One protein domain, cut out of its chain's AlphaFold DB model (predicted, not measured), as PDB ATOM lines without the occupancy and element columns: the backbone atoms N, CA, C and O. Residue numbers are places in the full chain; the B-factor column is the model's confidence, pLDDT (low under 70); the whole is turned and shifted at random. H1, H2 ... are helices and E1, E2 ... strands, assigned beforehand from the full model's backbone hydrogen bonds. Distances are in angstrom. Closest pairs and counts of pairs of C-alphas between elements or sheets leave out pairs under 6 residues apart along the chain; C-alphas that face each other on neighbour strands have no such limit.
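Overview. This is residues 34 to 101 of the 101 residues of the protein "Hypothetical protein" of Adineta steineri (UniProt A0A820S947). You are looking at an elongated model of two small two-stranded ribbons, E1 with E4 and E2 with E3, splayed apart in a loose V, with the short helix H1 at one end of the long axis. The loop between E2 and E3, around Ser 61, makes the other end, and after E4 the last residues, 95 to 101, fold back toward E3. The printed part has 68 residues, with four named strands and one named helix in the order E1, E2, E3, H1, E4; both sheets are antiparallel. Its class is mostly strand, though under half of the residues are in named elements. The whole is loose, with a radius of gyration of the C-alphas of 14.3 A, and spans 44 by 24 by 18 A.

Arrangement. Start at E1, residues 40 to 44, and look for its antiparallel neighbour E4, residues 90 to 94, at 173 degrees between their directions. Here C-alphas 44 and 90 face each other at 4.4 A, and N 41 and O 93 are within hydrogen-bond range at 2.9 A, as are N 91 and O 43 at 2.9 A. Next come E2, residues 50 to 55, and E3, residues 67 to 74, a hairpin of antiparallel strands at 170 degrees. Look at C-alphas 54 and 68, which face each other at 4.5 A, and at O 53, within hydrogen-bond range of N 69 at 2.9 A and of N 70 at 3.1 A. Between the two sheets, E1 is apart from E2 and E3, and E4 is apart from E2 and E3. H1, residues 78 to 83, is apart from E1 and E2, and each of its O i to N i+4 pairs is within hydrogen-bond range.

Along the chain. Find C-alpha 40 at (143.710, 187.198, 157.035); from there E1 runs 13.4 A to residue 44. E2 then runs 17.3 A from Phe 50 to Val 55, and E3 runs 19.1 A from Thr 67 to Leu 74. H1 begins with C-alpha 78 at (119.458, 187.908, 167.378) and ends at Ser 83, 8.7 A on. E4 runs 13.0 A from Val 90 to C-alpha 94 at (141.154, 183.825, 155.441).

Size, cuts and confidence. The two C-alphas farthest apart are those of Ser 61 and Ser 83, at 44.6 A. The link from E2 to E3, 11 residues, is long; those from E1 to E2 and from E3 to H1 are tight, and that from H1 to E4 is short. The printed part has no cut and ends at Thr 101, the chain's last residue. The mean pLDDT of the printed part is 93.6, and no printed residue is under 70.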
ATOM      1  N   LYS A  34     153.136 200.365 158.857       94.75
ATOM      2  CA  LYS A  34     153.456 200.468 157.435       94.75
ATOM      3  C   LYS A  34     152.303 199.981 156.569       94.75
ATOM      4  O   LYS A  34     151.549 199.084 156.955       94.75
ATOM      5  N   SER A  35     152.240 200.501 155.344       94.12
ATOM      6  CA  SER A  35     151.340 199.987 154.307       94.12
ATOM      7  C   SER A  35     151.579 198.491 154.099       94.12
ATOM      8  O   SER A  35     152.682 198.080 153.739       94.12
ATOM      9  N   SER A  36     150.541 197.685 154.319       94.56
ATOM     10  CA  SER A  36     150.619 196.222 154.325       94.56
ATOM     11  C   SER A  36     149.408 195.615 153.623       94.56
ATOM     12  O   SER A  36     148.311 196.165 153.693       94.56
ATOM     13  N   SER A  37     149.601 194.470 152.968       94.12
ATOM     14  CA  SER A  37     148.496 193.665 152.441       94.12
ATOM     15  C   SER A  37     147.921 192.786 153.549       94.12
ATOM     16  O   SER A  37     148.678 192.130 154.264       94.12
ATOM     17  N   ILE A  38     146.595 192.745 153.679       95.88
ATOM     18  CA  ILE A  38     145.915 191.940 154.701       95.88
ATOM     19  C   ILE A  38     145.531 190.587 154.093       95.88
ATOM     20  O   ILE A  38     144.667 190.515 153.226       95.88
ATOM     21  N   SER A  39     146.188 189.509 154.530       95.81
ATOM     22  CA  SER A  39     145.920 188.138 154.054       95.81
ATOM     23  C   SER A  39     144.829 187.416 154.840       95.81
ATOM     24  O   SER A  39     144.242 186.449 154.354       95.81
ATOM     25  N   SER A  40     144.615 187.830 156.084       96.69
ATOM     26  CA  SER A  40     143.710 187.198 157.035       96.69
ATOM     27  C   SER A  40     143.402 188.161 158.174       96.69
ATOM     28  O   SER A  40     144.200 189.056 158.462       96.69
ATOM     29  N   VAL A  41     142.260 187.964 158.828       96.88
ATOM     30  CA  VAL A  41     141.859 188.721 160.017       96.88
ATOM     31  C   VAL A  41     141.237 187.774 161.034       96.88
ATOM     32  O   VAL A  41     140.285 187.062 160.722       96.88
ATOM     33  N   ASP A  42     141.731 187.826 162.267       96.38
ATOM     34  CA  ASP A  42     141.169 187.075 163.384       96.38
ATOM     35  C   ASP A  42     140.410 188.034 164.301       96.38
ATOM     36  O   ASP A  42     140.953 189.038 164.766       96.38
ATOM     37  N   ILE A  43     139.133 187.741 164.547       96.38
ATOM     38  CA  ILE A  43     138.232 188.620 165.298       96.38
ATOM     39  C   ILE A  43     137.757 187.893 166.549       96.38
ATOM     40  O   ILE A  43     136.979 186.944 166.457       96.38
ATOM     41  N   GLY A  44     138.191 188.358 167.721       96.12
ATOM     42  CA  GLY A  44     137.651 187.933 169.012       96.12
ATOM     43  C   GLY A  44     136.456 188.793 169.413       96.12
ATOM     44  O   GLY A  44     136.610 189.989 169.657       96.12
ATOM     45  N   ASN A  45     135.265 188.199 169.479       96.75
ATOM     46  CA  ASN A  45     134.053 188.922 169.843       96.75
ATOM     47  C   ASN A  45     133.958 189.169 171.363       96.75
ATOM     48  O   ASN A  45     134.430 188.379 172.186       96.75
ATOM     49  N   ASP A  46     133.287 190.253 171.744       95.00
ATOM     50  CA  ASP A  46     132.791 190.467 173.106       95.00
ATOM     51  C   ASP A  46     131.404 191.120 173.075       95.00
ATOM     52  O   ASP A  46     131.144 192.130 173.727       95.00
ATOM     53  N   GLY A  47     130.472 190.517 172.335       94.81
ATOM     54  CA  GLY A  47     129.048 190.878 172.365       94.81
ATOM     55  C   GLY A  47     128.528 191.667 171.182       94.81
ATOM     56  O   GLY A  47     127.389 192.120 171.222       94.81
ATOM     57  N   SER A  48     129.324 191.806 170.130       96.25
ATOM     58  CA  SER A  48     128.862 192.381 168.875       96.25
ATOM     59  C   SER A  48     128.024 191.359 168.106       96.25
ATOM     60  O   SER A  48     128.406 190.193 167.987       96.25
ATOM     61  N   ALA A  49     126.895 191.803 167.550       96.25
ATOM     62  CA  ALA A  49     126.086 190.992 166.639       96.25
ATOM     63  C   ALA A  49     126.719 190.898 165.244       96.25
ATOM     64  O   ALA A  49     126.755 189.823 164.648       96.25
ATOM     65  N   PHE A  50     127.271 192.012 164.758       96.62
ATOM     66  CA  PHE A  50     127.924 192.121 163.458       96.62
ATOM     67  C   PHE A  50     129.277 192.819 163.576       96.62
ATOM     68  O   PHE A  50     129.507 193.599 164.502       96.62
ATOM     69  N   ILE A  51     130.145 192.560 162.601       97.50
ATOM     70  CA  ILE A  51     131.394 193.289 162.382       97.50
ATOM     71  C   ILE A  51     131.546 193.644 160.904       97.50
ATOM     72  O   ILE A  51     131.163 192.870 160.028       97.50
ATOM     73  N   GLU A  52     132.121 194.810 160.645       97.50
ATOM     74  CA  GLU A  52     132.507 195.289 159.321       97.50
ATOM     75  C   GLU A  52     133.932 195.815 159.401       97.50
ATOM     76  O   GLU A  52     134.300 196.438 160.400       97.50
ATOM     77  N   LEU A  53     134.718 195.582 158.353       97.75
ATOM     78  CA  LEU A  53     136.082 196.088 158.264       97.75
ATOM     79  C   LEU A  53     136.260 196.880 156.982       97.75
ATOM     80  O   LEU A  53     135.893 196.437 155.891       97.75
ATOM     81  N   PHE A  54     136.900 198.029 157.136       96.69
ATOM     82  CA  PHE A  54     137.240 198.927 156.054       96.69
ATOM     83  C   PHE A  54     138.743 199.178 156.074       96.69
ATOM     84  O   PHE A  54     139.365 199.182 157.135       96.69
ATOM     85  N   VAL A  55     139.315 199.399 154.899       96.19
ATOM     86  CA  VAL A  55     140.722 199.760 154.729       96.19
ATOM     87  C   VAL A  55     140.838 201.047 153.941       96.19
ATOM     88  O   VAL A  55     140.043 201.318 153.043       96.19
ATOM     89  N   SER A  56     141.849 201.831 154.275       94.81
ATOM     90  CA  SER A  56     142.216 203.036 153.548       94.81
ATOM     91  C   SER A  56     143.731 203.193 153.581       94.81
ATOM     92  O   SER A  56     144.411 202.623 154.441       94.81
ATOM     93  N   ARG A  57     144.278 203.954 152.634       92.81
ATOM     94  CA  ARG A  57     145.680 204.378 152.669       92.81
ATOM     95  C   ARG A  57     145.753 205.746 153.325       92.81
ATOM     96  O   ARG A  57     145.093 206.669 152.863       92.81
ATOM     97  N   SER A  58     146.627 205.904 154.317       89.12
ATOM     98  CA  SER A  58     146.869 207.200 154.971       89.12
ATOM     99  C   SER A  58     147.378 208.279 154.008       89.12
ATOM    100  O   SER A  58     147.213 209.465 154.268       89.12
ATOM    101  N   SER A  59     147.961 207.882 152.871       87.50
ATOM    102  CA  SER A  59     148.369 208.785 151.793       87.50
ATOM    103  C   SER A  59     147.235 209.214 150.856       87.50
ATOM    104  O   SER A  59     147.485 210.008 149.946       87.50
ATOM    105  N   SER A  60     146.015 208.689 151.019       83.31
ATOM    106  CA  SER A  60     144.891 209.095 150.179       83.31
ATOM    107  C   SER A  60     144.541 210.557 150.444       83.31
ATOM    108  O   SER A  60     144.341 210.977 151.579       83.31
ATOM    109  N   SER A  61     144.470 211.349 149.374       71.81
ATOM    110  CA  SER A  61     144.075 212.761 149.427       71.81
ATOM    111  C   SER A  61     142.563 212.954 149.535       71.81
ATOM    112  O   SER A  61     142.089 214.082 149.681       71.81
ATOM    113  N   LYS A  62     141.796 211.865 149.434       77.81
ATOM    114  CA  LYS A  62     140.344 211.873 149.539       77.81
ATOM    115  C   LYS A  62     139.942 211.632 150.986       77.81
ATOM    116  O   LYS A  62     140.274 210.608 151.578       77.81
ATOM    117  N   VAL A  63     139.184 212.578 151.529       73.88
ATOM    118  CA  VAL A  63     138.456 212.381 152.782       73.88
ATOM    119  C   VAL A  63     137.513 211.187 152.588       73.88
ATOM    120  O   VAL A  63     136.838 211.101 151.563       73.88
ATOM    121  N   ASP A  64     137.516 210.264 153.547       77.69
ATOM    122  CA  ASP A  64     136.659 209.070 153.581       77.69
ATOM    123  C   ASP A  64     136.876 208.031 152.461       77.69
ATOM    124  O   ASP A  64     135.955 207.303 152.091       77.69
ATOM    125  N   ASP A  65     138.104 207.890 151.958       89.31
ATOM    126  CA  ASP A  65     138.476 206.865 150.968       89.31
ATOM    127  C   ASP A  65     138.620 205.462 151.584       89.31
ATOM    128  O   ASP A  65     139.707 204.880 151.642       89.31
ATOM    129  N   TRP A  66     137.516 204.934 152.109       94.06
ATOM    130  CA  TRP A  66     137.438 203.629 152.754       94.06
ATOM    131  C   TRP A  66     136.874 202.580 151.798       94.06
ATOM    132  O   TRP A  66     135.773 202.715 151.269       94.06
ATOM    133  N   THR A  67     137.607 201.485 151.622       95.00
ATOM    134  CA  THR A  67     137.160 200.313 150.863       95.00
ATOM    135  C   THR A  67     136.744 199.203 151.818       95.00
ATOM    136  O   THR A  67     137.422 198.942 152.811       95.00
ATOM    137  N   VAL A  68     135.632 198.528 151.523       96.94
ATOM    138  CA  VAL A  68     135.145 197.393 152.321       96.94
ATOM    139  C   VAL A  68     136.095 196.207 152.160       96.94
ATOM    140  O   VAL A  68     136.128 195.589 151.097       96.94
ATOM    141  N   LEU A  69     136.810 195.855 153.230       97.69
ATOM    142  CA  LEU A  69     137.617 194.634 153.303       97.69
ATOM    143  C   LEU A  69     136.760 193.433 153.716       97.69
ATOM    144  O   LEU A  69     136.885 192.357 153.138       97.69
ATOM    145  N   LEU A  70     135.880 193.626 154.702       97.75
ATOM    146  CA  LEU A  70     134.943 192.615 155.182       97.75
ATOM    147  C   LEU A  70     133.540 193.235 155.260       97.75
ATOM    148  O   LEU A  70     133.349 194.162 156.058       97.75
ATOM    149  N   PRO A  71     132.560 192.751 154.472       96.56
ATOM    150  CA  PRO A  71     131.176 193.203 154.590       96.56
ATOM    151  C   PRO A  71     130.574 192.786 155.938       96.56
ATOM    152  O   PRO A  71     131.148 191.961 156.654       96.56
ATOM    153  N   ALA A  72     129.392 193.316 156.262       96.56
ATOM    154  CA  ALA A  72     128.684 193.011 157.504       96.56
ATOM    155  C   ALA A  72     128.597 191.504 157.750       96.56
ATOM    156  O   ALA A  72     127.872 190.766 157.081       96.56
ATOM    157  N   THR A  73     129.365 191.051 158.733       96.69
ATOM    158  CA  THR A  73     129.564 189.641 159.024       96.69
ATOM    159  C   THR A  73     128.979 189.326 160.387       96.69
ATOM    160  O   THR A  73     129.343 189.942 161.387       96.69
ATOM    161  N   LEU A  74     128.079 188.344 160.426       95.81
ATOM    162  CA  LEU A  74     127.430 187.900 161.656       95.81
ATOM    163  C   LEU A  74     128.450 187.256 162.612       95.81
ATOM    164  O   LEU A  74     129.223 186.374 162.209       95.81
ATOM    165  N   LEU A  75     128.404 187.691 163.871       96.75
ATOM    166  CA  LEU A  75     129.134 187.139 165.015       96.75
ATOM    167  C   LEU A  75     128.191 186.564 166.082       96.75
ATOM    168  O   LEU A  75     128.551 185.584 166.727       96.75
ATOM    169  N   MET A  76     126.998 187.146 166.256       97.25
ATOM    170  CA  MET A  76     125.933 186.611 167.113       97.25
ATOM    171  C   MET A  76     124.585 186.745 166.412       97.25
ATOM    172  O   MET A  76     124.269 187.788 165.839       97.25
ATOM    173  N   THR A  77     123.764 185.705 166.488       96.25
ATOM    174  CA  THR A  77     122.366 185.744 166.050       96.25
ATOM    175  C   THR A  77     121.522 186.637 166.970       96.25
ATOM    176  O   THR A  77     121.869 186.830 168.136       96.25
ATOM    177  N   PRO A  78     120.345 187.118 166.522       95.75
ATOM    178  CA  PRO A  78     119.458 187.908 167.378       95.75
ATOM    179  C   PRO A  78     119.063 187.201 168.682       95.75
ATOM    180  O   PRO A  78     118.885 187.853 169.709       95.75
ATOM    181  N   SER A  79     118.911 185.874 168.648       97.12
ATOM    182  CA  SER A  79     118.619 185.081 169.845       97.12
ATOM    183  C   SER A  79     119.795 185.101 170.813       97.12
ATOM    184  O   SER A  79     119.592 185.445 171.972       97.12
ATOM    185  N   GLU A  80     121.010 184.841 170.323       96.88
ATOM    186  CA  GLU A  80     122.237 184.880 171.127       96.88
ATOM    187  C   GLU A  80     122.516 186.264 171.712       96.88
ATOM    188  O   GLU A  80     122.917 186.361 172.868       96.88
ATOM    189  N   SER A  81     122.272 187.339 170.956       94.50
ATOM    190  CA  SER A  81     122.422 188.711 171.451       94.50
ATOM    191  C   SER A  81     121.450 189.020 172.590       94.50
ATOM    192  O   SER A  81     121.850 189.633 173.576       94.50
ATOM    193  N   ARG A  82     120.189 188.567 172.503       95.25
ATOM    194  CA  ARG A  82     119.193 188.763 173.575       95.25
ATOM    195  C   ARG A  82     119.483 187.919 174.814       95.25
ATOM    196  O   ARG A  82     119.276 188.398 175.924       95.25
ATOM    197  N   SER A  83     119.932 186.675 174.637       96.19
ATOM    198  CA  SER A  83     120.269 185.769 175.746       96.19
ATOM    199  C   SER A  83     121.702 185.926 176.257       96.19
ATOM    200  O   SER A  83     122.071 185.271 177.228       96.19
ATOM    201  N   ASN A  84     122.510 186.776 175.617       93.06
ATOM    202  CA  ASN A  84     123.926 186.995 175.910       93.06
ATOM    203  C   ASN A  84     124.767 185.697 175.917       93.06
ATOM    204  O   ASN A  84     125.677 185.520 176.730       93.06
ATOM    205  N   THR A  85     124.456 184.771 175.011       95.62
ATOM    206  CA  THR A  85     125.162 183.487 174.840       95.62
ATOM    207  C   THR A  85     126.130 183.559 173.663       95.62
ATOM    208  O   THR A  85     125.913 184.337 172.744       95.62
ATOM    209  N   ASN A  86     127.199 182.753 173.656       92.69
ATOM    210  CA  ASN A  86     128.214 182.753 172.583       92.69
ATOM    211  C   ASN A  86     128.879 184.124 172.336       92.69
ATOM    212  O   ASN A  86     129.389 184.409 171.254       92.69
ATOM    213  N   ARG A  87     128.928 184.966 173.374       95.06
ATOM    214  CA  ARG A  87     129.444 186.338 173.314       95.06
ATOM    215  C   ARG A  87     130.918 186.429 172.889       95.06
ATOM    216  O   ARG A  87     131.313 187.410 172.266       95.06
ATOM    217  N   ASN A  88     131.722 185.421 173.241       95.31
ATOM    218  CA  ASN A  88     133.183 185.423 173.104       95.31
ATOM    219  C   ASN A  88     133.727 184.545 171.974       95.31
ATOM    220  O   ASN A  88     134.858 184.069 172.046       95.31
ATOM    221  N   GLN A  89     132.920 184.311 170.941       93.50
ATOM    222  CA  GLN A  89     133.355 183.543 169.779       93.50
ATOM    223  C   GLN A  89     134.491 184.246 169.028       93.50
ATOM    224  O   GLN A  89     134.505 185.471 168.894       93.50
ATOM    225  N   VAL A  90     135.415 183.444 168.504       95.38
ATOM    226  CA  VAL A  90     136.485 183.904 167.618       95.38
ATOM    227  C   VAL A  90     136.140 183.503 166.191       95.38
ATOM    228  O   VAL A  90     135.799 182.348 165.934       95.38
ATOM    229  N   LYS A  91     136.245 184.446 165.255       95.81
ATOM    230  CA  LYS A  91     136.080 184.187 163.823       95.81
ATOM    231  C   LYS A  91     137.415 184.373 163.115       95.81
ATOM    232  O   LYS A  91     137.983 185.460 163.158       95.81
ATOM    233  N   LEU A  92     137.891 183.304 162.480       96.88
ATOM    234  CA  LEU A  92     139.112 183.295 161.676       96.88
ATOM    235  C   LEU A  92     138.724 183.528 160.216       96.88
ATOM    236  O   LEU A  92     138.001 182.711 159.643       96.88
ATOM    237  N   LEU A  93     139.171 184.637 159.636       96.88
ATOM    238  CA  LEU A  93     138.867 185.018 158.258       96.88
ATOM    239  C   LEU A  93     140.130 184.884 157.419       96.88
ATOM    240  O   LEU A  93     141.149 185.525 157.685       96.88
ATOM    241  N   LYS A  94     140.065 184.043 156.393       96.06
ATOM    242  CA  LYS A  94     141.154 183.825 155.441       96.06
ATOM    243  C   LYS A  94     140.993 184.758 154.248       96.06
ATOM    244  O   LYS A  94     139.952 185.375 154.056       96.06
ATOM    245  N   SER A  95     141.994 184.787 153.375       95.00
ATOM    246  CA  SER A  95     141.956 185.596 152.151       95.00
ATOM    247  C   SER A  95     140.739 185.320 151.254       95.00
ATOM    248  O   SER A  95     140.368 186.200 150.487       95.00
ATOM    249  N   SER A  96     140.132 184.129 151.320       95.00
ATOM    250  CA  SER A  96     138.899 183.799 150.587       95.00
ATOM    251  C   SER A  96     137.653 184.495 151.133       95.00
ATOM    252  O   SER A  96     136.676 184.628 150.404       95.00
ATOM    253  N   ASP A  97     137.687 184.902 152.400       95.44
ATOM    254  CA  ASP A  97     136.564 185.514 153.113       95.44
ATOM    255  C   ASP A  97     136.609 187.048 153.038       95.44
ATOM    256  O   ASP A  97     135.650 187.719 153.418       95.44
ATOM    257  N   LEU A  98     137.729 187.604 152.566       96.62
ATOM    258  CA  LEU A  98     137.966 189.038 152.435       96.62
ATOM    259  C   LEU A  98     137.754 189.490 150.989       96.62
ATOM    260  O   LEU A  98     138.083 188.782 150.032       96.62
ATOM    261  N   ASN A  99     137.257 190.712 150.825       95.06
ATOM    262  CA  ASN A  99     137.201 191.350 149.519       95.06
ATOM    263  C   ASN A  99     138.614 191.624 148.999       95.06
ATOM    264  O   ASN A  99     139.522 191.977 149.752       95.06
ATOM    265  N   LYS A 100     138.784 191.510 147.681       84.25
ATOM    266  CA  LYS A 100     140.026 191.909 147.017       84.25
ATOM    267  C   LYS A 100     140.076 193.435 146.945       84.25
ATOM    268  O   LYS A 100     139.164 194.040 146.385       84.25
ATOM    269  N   THR A 101     141.130 194.015 147.508       73.44
ATOM    270  CA  THR A 101     141.379 195.464 147.589       73.44
ATOM    271  C   THR A 101     142.665 195.843 146.882       73.44
ATOM    272  O   THR A 101     143.641 195.070 147.038       73.44
TER     273      THR A 101